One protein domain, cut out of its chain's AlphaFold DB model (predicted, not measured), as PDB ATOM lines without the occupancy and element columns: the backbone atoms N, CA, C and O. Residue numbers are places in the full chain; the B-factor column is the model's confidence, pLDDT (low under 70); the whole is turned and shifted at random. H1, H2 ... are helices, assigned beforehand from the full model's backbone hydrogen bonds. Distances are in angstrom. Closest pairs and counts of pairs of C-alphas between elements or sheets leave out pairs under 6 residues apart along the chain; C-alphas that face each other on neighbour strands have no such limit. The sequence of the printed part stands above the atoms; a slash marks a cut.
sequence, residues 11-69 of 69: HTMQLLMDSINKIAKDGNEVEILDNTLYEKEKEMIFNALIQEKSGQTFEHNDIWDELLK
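What this domain is: This is residues 11 to 69 of the 69 residues of an uncharacterized protein of Sulfurimonas crateris (UniProt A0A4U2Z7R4). One long helix, H2, forms a straight middle piece, with a separate helix off each of its ends: H1 lies beyond its first end, at the far side of a stretched link, and the small H3 stands off to the side of its last end, after a tight link. Both H1 and H3 are turned well away from the line of H2, and no helix packs on another, leaving an open string of three pieces with no shared core. The printed part has 59 residues with three named helices, in the order H1, H2, H3, and no named strand; the class is all helix. The whole is extended, with a radius of gyration of the C-alphas of 20.5 A, and elongated, with spans of 52 by 29 by 21 A.

How they stand to each other: H2, residues 35 to 54, is the longest helix and touches no helix. H1, residues 11 to 25, is apart from H2, with no C-alpha of the one within 8 A of the other. H3, residues 60 to 67, is apart from H2, again with no C-alpha of the one within 8 A of the other. H1 and H3 are apart too. In H1, H2 and H3 every O i to N i+4 pair is within hydrogen-bond range.

Where its parts are: H2 has 20 residues and measures 28.4 A from C-alpha 35 at (18.850, 16.014, -32.197) to C-alpha 54 at (36.056, 7.099, -52.927). H1 has 15 residues and measures 21.3 A, beginning with C-alpha 11 at (6.276, 7.877, -17.380). H3 has 8 residues and measures 11.1 A, ending with C-alpha 67 at (17.866, -7.355, -52.594).

The domain as a whole: The C-alphas of Asp 26 and Lys 69, the two farthest apart, are 55.9 A apart. The printed part has no cut. The link from H1 to H2, 9 residues, is short, and that from H2 to H3, 5 residues, is tight. The mean pLDDT of the printed part is 71.8; 17 residues are under 70, namely 24 to 25, 27 to 39, 41 and 69.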
ATOM      1  N   HIS A  11       6.755   6.952 -18.409       72.75
ATOM      2  CA  HIS A  11       6.276   7.877 -17.380       72.75
ATOM      3  C   HIS A  11       6.899   9.277 -17.511       72.75
ATOM      4  O   HIS A  11       6.209  10.289 -17.406       72.75
ATOM      5  N   THR A  12       8.199   9.337 -17.800       70.31
ATOM      6  CA  THR A  12       8.921  10.589 -18.046       70.31
ATOM      7  C   THR A  12       8.408  11.288 -19.311       70.31
ATOM      8  O   THR A  12       8.227  12.499 -19.297       70.31
ATOM      9  N   MET A  13       8.097  10.533 -20.373       70.62
ATOM     10  CA  MET A  13       7.466  11.063 -21.590       70.62
ATOM     11  C   MET A  13       6.096  11.683 -21.303       70.62
ATOM     12  O   MET A  13       5.801  12.762 -21.804       70.62
ATOM     13  N   GLN A  14       5.282  11.042 -20.459       72.44
ATOM     14  CA  GLN A  14       3.965  11.557 -20.077       72.44
ATOM     15  C   GLN A  14       4.071  12.931 -19.395       72.44
ATOM     16  O   GLN A  14       3.398  13.877 -19.795       72.44
ATOM     17  N   LEU A  15       4.983  13.064 -18.426       75.44
ATOM     18  CA  LEU A  15       5.214  14.317 -17.699       75.44
ATOM     19  C   LEU A  15       5.721  15.447 -18.606       75.44
ATOM     20  O   LEU A  15       5.363  16.612 -18.416       75.44
ATOM     21  N   LEU A  16       6.544  15.111 -19.602       73.12
ATOM     22  CA  LEU A  16       7.010  16.073 -20.600       73.12
ATOM     23  C   LEU A  16       5.868  16.534 -21.495       73.12
ATOM     24  O   LEU A  16       5.711  17.735 -21.684       73.12
ATOM     25  N   MET A  17       5.046  15.609 -21.992       75.69
ATOM     26  CA  MET A  17       3.886  15.941 -22.821       75.69
ATOM     27  C   MET A  17       2.891  16.823 -22.066       75.69
ATOM     28  O   MET A  17       2.407  17.805 -22.620       75.69
ATOM     29  N   ASP A  18       2.643  16.541 -20.787       79.25
ATOM     30  CA  ASP A  18       1.784  17.377 -19.944       79.25
ATOM     31  C   ASP A  18       2.360  18.790 -19.764       79.25
ATOM     32  O   ASP A  18       1.629  19.782 -19.817       79.25
ATOM     33  N   SER A  19       3.683  18.896 -19.610       73.38
ATOM     34  CA  SER A  19       4.382  20.180 -19.495       73.38
ATOM     35  C   SER A  19       4.343  20.971 -20.807       73.38
ATOM     36  O   SER A  19       4.031  22.159 -20.793       73.38
ATOM     37  N   ILE A  20       4.578  20.311 -21.945       72.12
ATOM     38  CA  ILE A  20       4.490  20.900 -23.290       72.12
ATOM     39  C   ILE A  20       3.066  21.389 -23.563       72.12
ATOM     40  O   ILE A  20       2.881  22.532 -23.968       72.12
ATOM     41  N   ASN A  21       2.055  20.568 -23.273       73.12
ATOM     42  CA  ASN A  21       0.649  20.930 -23.450       73.12
ATOM     43  C   ASN A  21       0.261  22.152 -22.614       73.12
ATOM     44  O   ASN A  21      -0.512  22.995 -23.067       73.12
ATOM     45  N   LYS A  22       0.803  22.270 -21.398       72.44
ATOM     46  CA  LYS A  22       0.584  23.436 -20.540       72.44
ATOM     47  C   LYS A  22       1.215  24.701 -21.132       72.44
ATOM     48  O   LYS A  22       0.549  25.725 -21.175       72.44
ATOM     49  N   ILE A  23       2.444  24.608 -21.642       70.56
ATOM     50  CA  ILE A  23       3.168  25.731 -22.264       70.56
ATOM     51  C   ILE A  23       2.504  26.169 -23.581       70.56
ATOM     52  O   ILE A  23       2.338  27.364 -23.820       70.56
ATOM     53  N   ALA A  24       2.065  25.214 -24.405       65.12
ATOM     54  CA  ALA A  24       1.357  25.480 -25.657       65.12
ATOM     55  C   ALA A  24      -0.018  26.128 -25.421       65.12
ATOM     56  O   ALA A  24      -0.442  26.998 -26.181       65.12
ATOM     57  N   LYS A  25      -0.712  25.751 -24.337       68.62
ATOM     58  CA  LYS A  25      -1.988  26.363 -23.932       68.62
ATOM     59  C   LYS A  25      -1.847  27.846 -23.567       68.62
ATOM     60  O   LYS A  25      -2.810  28.592 -23.728       68.62
ATOM     61  N   ASP A  26      -0.655  28.268 -23.153       72.75
ATOM     62  CA  ASP A  26      -0.323  29.668 -22.876       72.75
ATOM     63  C   ASP A  26       0.041  30.456 -24.155       72.75
ATOM     64  O   ASP A  26       0.431  31.620 -24.077       72.75
ATOM     65  N   GLY A  27      -0.115  29.848 -25.341       62.81
ATOM     66  CA  GLY A  27       0.086  30.489 -26.646       62.81
ATOM     67  C   GLY A  27       1.544  30.558 -27.103       62.81
ATOM     68  O   GLY A  27       1.836  31.230 -28.090       62.81
ATOM     69  N   ASN A  28       2.454  29.878 -26.405       62.91
ATOM     70  CA  ASN A  28       3.866  29.830 -26.765       62.91
ATOM     71  C   ASN A  28       4.130  28.663 -27.729       62.91
ATOM     72  O   ASN A  28       3.733  27.530 -27.454       62.91
ATOM     73  N   GLU A  29       4.818  28.928 -28.843       57.62
ATOM     74  CA  GLU A  29       5.293  27.872 -29.743       57.62
ATOM     75  C   GLU A  29       6.366  27.027 -29.048       57.62
ATOM     76  O   GLU A  29       7.327  27.548 -28.479       57.62
ATOM     77  N   VAL A  30       6.191  25.706 -29.093       58.94
ATOM     78  CA  VAL A  30       7.163  24.738 -28.583       58.94
ATOM     79  C   VAL A  30       7.767  24.008 -29.775       58.94
ATOM     80  O   VAL A  30       7.094  23.208 -30.421       58.94
ATOM     81  N   GLU A  31       9.040  24.272 -30.056       55.38
ATOM     82  CA  GLU A  31       9.816  23.552 -31.065       55.38
ATOM     83  C   GLU A  31      10.571  22.395 -30.397       55.38
ATOM     84  O   GLU A  31      11.397  22.596 -29.503       55.38
ATOM     85  N   ILE A  32      10.264  21.161 -30.804       56.66
ATOM     86  CA  ILE A  32      10.971  19.961 -30.346       56.66
ATOM     87  C   ILE A  32      12.038  19.633 -31.390       56.66
ATOM     88  O   ILE A  32      11.734  19.078 -32.442       56.66
ATOM     89  N   LEU A  33      13.293  19.961 -31.089       52.22
ATOM     90  CA  LEU A  33      14.432  19.554 -31.907       52.22
ATOM     91  C   LEU A  33      14.856  18.133 -31.520       52.22
ATOM     92  O   LEU A  33      15.481  17.910 -30.481       52.22
ATOM     93  N   ASP A  34      14.505  17.160 -32.361       52.28
ATOM     94  CA  ASP A  34      15.022  15.797 -32.259       52.28
ATOM     95  C   ASP A  34      16.471  15.756 -32.777       52.28
ATOM     96  O   ASP A  34      16.751  15.468 -33.942       52.28
ATOM     97  N   ASN A  35      17.419  16.050 -31.885       56.12
ATOM     98  CA  ASN A  35      18.850  16.014 -32.197       56.12
ATOM     99  C   ASN A  35      19.339  14.627 -32.642       56.12
ATOM    100  O   ASN A  35      20.394  14.518 -33.266       56.12
ATOM    101  N   THR A  36      18.590  13.560 -32.347       58.53
ATOM    102  CA  THR A  36      18.922  12.207 -32.802       58.53
ATOM    103  C   THR A  36      18.692  12.038 -34.298       58.53
ATOM    104  O   THR A  36      19.474  11.347 -34.948       58.53
ATOM    105  N   LEU A  37      17.643  12.654 -34.845       62.44
ATOM    106  CA  LEU A  37      17.398  12.696 -36.289       62.44
ATOM    107  C   LEU A  37      18.444  13.566 -36.983       62.44
ATOM    108  O   LEU A  37      19.076  13.105 -37.927       62.44
ATOM    109  N   TYR A  38      18.714  14.756 -36.444       64.12
ATOM    110  CA  TYR A  38      19.695  15.677 -37.017       64.12
ATOM    111  C   TYR A  38      21.116  15.089 -37.089       64.12
ATOM    112  O   TYR A  38      21.760  15.145 -38.137       64.12
ATOM    113  N   GLU A  39      21.621  14.481 -36.007       68.25
ATOM    114  CA  GLU A  39      22.961  13.878 -36.040       68.25
ATOM    115  C   GLU A  39      23.020  12.647 -36.957       68.25
ATOM    116  O   GLU A  39      24.028  12.448 -37.633       68.25
ATOM    117  N   LYS A  40      21.932  11.868 -37.063       72.50
ATOM    118  CA  LYS A  40      21.849  10.755 -38.023       72.50
ATOM    119  C   LYS A  40      21.832  11.234 -39.469       72.50
ATOM    120  O   LYS A  40      22.543  10.672 -40.293       72.50
ATOM    121  N   GLU A  41      21.054  12.265 -39.787       67.06
ATOM    122  CA  GLU A  41      21.010  12.853 -41.130       67.06
ATOM    123  C   GLU A  41      22.379  13.405 -41.532       67.06
ATOM    124  O   GLU A  41      22.874  13.139 -42.626       67.06
ATOM    125  N   LYS A  42      23.043  14.106 -40.613       71.12
ATOM    126  CA  LYS A  42      24.400  14.619 -40.807       71.12
ATOM    127  C   LYS A  42      25.424  13.502 -41.020       71.12
ATOM    128  O   LYS A  42      26.263  13.623 -41.911       71.12
ATOM    129  N   GLU A  43      25.354  12.419 -40.246       76.56
ATOM    130  CA  GLU A  43      26.211  11.241 -40.427       76.56
ATOM    131  C   GLU A  43      25.956  10.562 -41.782       76.56
ATOM    132  O   GLU A  43      26.905  10.249 -42.501       76.56
ATOM    133  N   MET A  44      24.690  10.401 -42.181       79.69
ATOM    134  CA  MET A  44      24.316   9.845 -43.487       79.69
ATOM    135  C   MET A  44      24.870  10.680 -44.644       79.69
ATOM    136  O   MET A  44      25.494  10.125 -45.549       79.69
ATOM    137  N   ILE A  45      24.698  12.003 -44.601       78.38
ATOM    138  CA  ILE A  45      25.220  12.914 -45.629       78.38
ATOM    139  C   ILE A  45      26.748  12.835 -45.686       78.38
ATOM    140  O   ILE A  45      27.327  12.750 -46.767       78.38
ATOM    141  N   PHE A  46      27.417  12.835 -44.533       81.12
ATOM    142  CA  PHE A  46      28.875  12.777 -44.480       81.12
ATOM    143  C   PHE A  46      29.422  11.465 -45.057       81.12
ATOM    144  O   PHE A  46      30.365  11.483 -45.850       81.12
ATOM    145  N   ASN A  47      28.797  10.337 -44.716       80.44
ATOM    146  CA  ASN A  47      29.161   9.030 -45.255       80.44
ATOM    147  C   ASN A  47      28.934   8.957 -46.769       80.44
ATOM    148  O   ASN A  47      29.812   8.476 -47.483       80.44
ATOM    149  N   ALA A  48      27.818   9.496 -47.267       79.06
ATOM    150  CA  ALA A  48      27.535   9.559 -48.698       79.06
ATOM    151  C   ALA A  48      28.595  10.380 -49.457       79.06
ATOM    152  O   ALA A  48      29.104   9.932 -50.480       79.06
ATOM    153  N   LEU A  49      29.007  11.535 -48.921       80.94
ATOM    154  CA  LEU A  49      30.060  12.370 -49.521       80.94
ATOM    155  C   LEU A  49      31.431  11.677 -49.545       80.94
ATOM    156  O   LEU A  49      32.220  11.877 -50.471       80.94
ATOM    157  N   ILE A  50      31.748  10.877 -48.523       84.19
ATOM    158  CA  ILE A  50      32.976  10.071 -48.503       84.19
ATOM    159  C   ILE A  50      32.912   8.977 -49.570       84.19
ATOM    160  O   ILE A  50      33.883   8.801 -50.302       84.19
ATOM    161  N   GLN A  51      31.783   8.269 -49.661       83.25
ATOM    162  CA  GLN A  51      31.559   7.197 -50.633       83.25
ATOM    163  C   GLN A  51      31.601   7.712 -52.076       83.25
ATOM    164  O   GLN A  51      32.219   7.087 -52.933       83.25
ATOM    165  N   GLU A  52      31.034   8.891 -52.332       81.69
ATOM    166  CA  GLU A  52      31.141   9.575 -53.623       81.69
ATOM    167  C   GLU A  52      32.605   9.852 -53.989       81.69
ATOM    168  O   GLU A  52      33.069   9.489 -55.070       81.69
ATOM    169  N   LYS A  53      33.377  10.423 -53.057       82.31
ATOM    170  CA  LYS A  53      34.800  10.717 -53.284       82.31
ATOM    171  C   LYS A  53      35.668   9.475 -53.458       82.31
ATOM    172  O   LYS A  53      36.681   9.550 -54.150       82.31
ATOM    173  N   SER A  54      35.323   8.363 -52.812       85.75
ATOM    174  CA  SER A  54      36.056   7.099 -52.927       85.75
ATOM    175  C   SER A  54      35.615   6.249 -54.123       85.75
ATOM    176  O   SER A  54      36.202   5.191 -54.350       85.75
ATOM    177  N   GLY A  55      34.614   6.695 -54.897       81.31
ATOM    178  CA  GLY A  55      34.038   5.933 -56.006       81.31
ATOM    179  C   GLY A  55      33.229   4.713 -55.553       81.31
ATOM    180  O   GLY A  55      32.998   3.805 -56.343       81.31
ATOM    181  N   GLN A  56      32.817   4.674 -54.283       76.62
ATOM    182  CA  GLN A  56      31.969   3.639 -53.684       76.62
ATOM    183  C   GLN A  56      30.486   4.022 -53.772       76.62
ATOM    184  O   GLN A  56      29.733   3.886 -52.809       76.62
ATOM    185  N   THR A  57      30.072   4.555 -54.917       72.56
ATOM    186  CA  THR A  57      28.668   4.839 -55.214       72.56
ATOM    187  C   THR A  57      28.034   3.617 -55.853       72.56
ATOM    188  O   THR A  57      28.615   3.023 -56.760       72.56
ATOM    189  N   PHE A  58      26.834   3.269 -55.411       71.62
ATOM    190  CA  PHE A  58      26.042   2.195 -55.995       71.62
ATOM    191  C   PHE A  58      24.899   2.822 -56.779       71.62
ATOM    192  O   PHE A  58      24.252   3.752 -56.287       71.62
ATOM    193  N   GLU A  59      24.637   2.323 -57.982       77.88
ATOM    194  CA  GLU A  59      23.435   2.719 -58.701       77.88
ATOM    195  C   GLU A  59      22.215   2.139 -57.995       77.88
ATOM    196  O   GLU A  59      22.211   1.005 -57.513       77.88
ATOM    197  N   HIS A  60      21.150   2.933 -57.945       71.50
ATOM    198  CA  HIS A  60      19.915   2.552 -57.269       71.50
ATOM    199  C   HIS A  60      19.391   1.193 -57.762       71.50
ATOM    200  O   HIS A  60      18.949   0.374 -56.962       71.50
ATOM    201  N   ASN A  61      19.486   0.932 -59.068       76.38
ATOM    202  CA  ASN A  61      19.012  -0.311 -59.678       76.38
ATOM    203  C   ASN A  61      19.838  -1.536 -59.257       76.38
ATOM    204  O   ASN A  61      19.257  -2.594 -59.034       76.38
ATOM    205  N   ASP A  62      21.150  -1.379 -59.063       77.88
ATOM    206  CA  ASP A  62      22.035  -2.482 -58.672       77.88
ATOM    207  C   ASP A  62      21.702  -2.983 -57.256       77.88
ATOM    208  O   ASP A  62      21.694  -4.186 -56.999       77.88
ATOM    209  N   ILE A  63      21.339  -2.067 -56.347       74.62
ATOM    210  CA  ILE A  63      20.897  -2.410 -54.985       74.62
ATOM    211  C   ILE A  63      19.587  -3.208 -55.015       74.62
ATOM    212  O   ILE A  63      19.439  -4.194 -54.290       74.62
ATOM    213  N   TRP A  64      18.614  -2.785 -55.827       76.19
ATOM    214  CA  TRP A  64      17.325  -3.478 -55.906       76.19
ATOM    215  C   TRP A  64      17.456  -4.871 -56.521       76.19
ATOM    216  O   TRP A  64      16.812  -5.799 -56.034       76.19
ATOM    217  N   ASP A  65      18.322  -5.040 -57.518       80.94
ATOM    218  CA  ASP A  65      18.592  -6.339 -58.136       80.94
ATOM    219  C   ASP A  65      19.306  -7.320 -57.184       80.94
ATOM    220  O   ASP A  65      19.102  -8.534 -57.280       80.94
ATOM    221  N   GLU A  66      20.120  -6.829 -56.242       77.12
ATOM    222  CA  GLU A  66      20.715  -7.656 -55.181       77.12
ATOM    223  C   GLU A  66      19.708  -8.048 -54.091       77.12
ATOM    224  O   GLU A  66      19.725  -9.189 -53.629       77.12
ATOM    225  N   LEU A  67      18.830  -7.129 -53.681       72.00
ATOM    226  CA  LEU A  67      17.866  -7.355 -52.594       72.00
ATOM    227  C   LEU A  67      16.652  -8.199 -53.004       72.00
ATOM    228  O   LEU A  67      16.010  -8.793 -52.140       72.00
ATOM    229  N   LEU A  68      16.302  -8.207 -54.294       79.31
ATOM    230  CA  LEU A  68      15.134  -8.917 -54.830       79.31
ATOM    231  C   LEU A  68      15.471 -10.294 -55.433       79.31
ATOM    232  O   LEU A  68      14.589 -10.926 -56.021       79.31
ATOM    233  N   LYS A  69      16.716 -10.759 -55.287       60.75
ATOM    234  CA  LYS A  69      17.124 -12.149 -55.552       60.75
ATOM    235  C   LYS A  69      16.774 -13.081 -54.396       60.75
ATOM    236  O   LYS A  69      16.405 -14.237 -54.704       60.75
TER     237      LYS A  69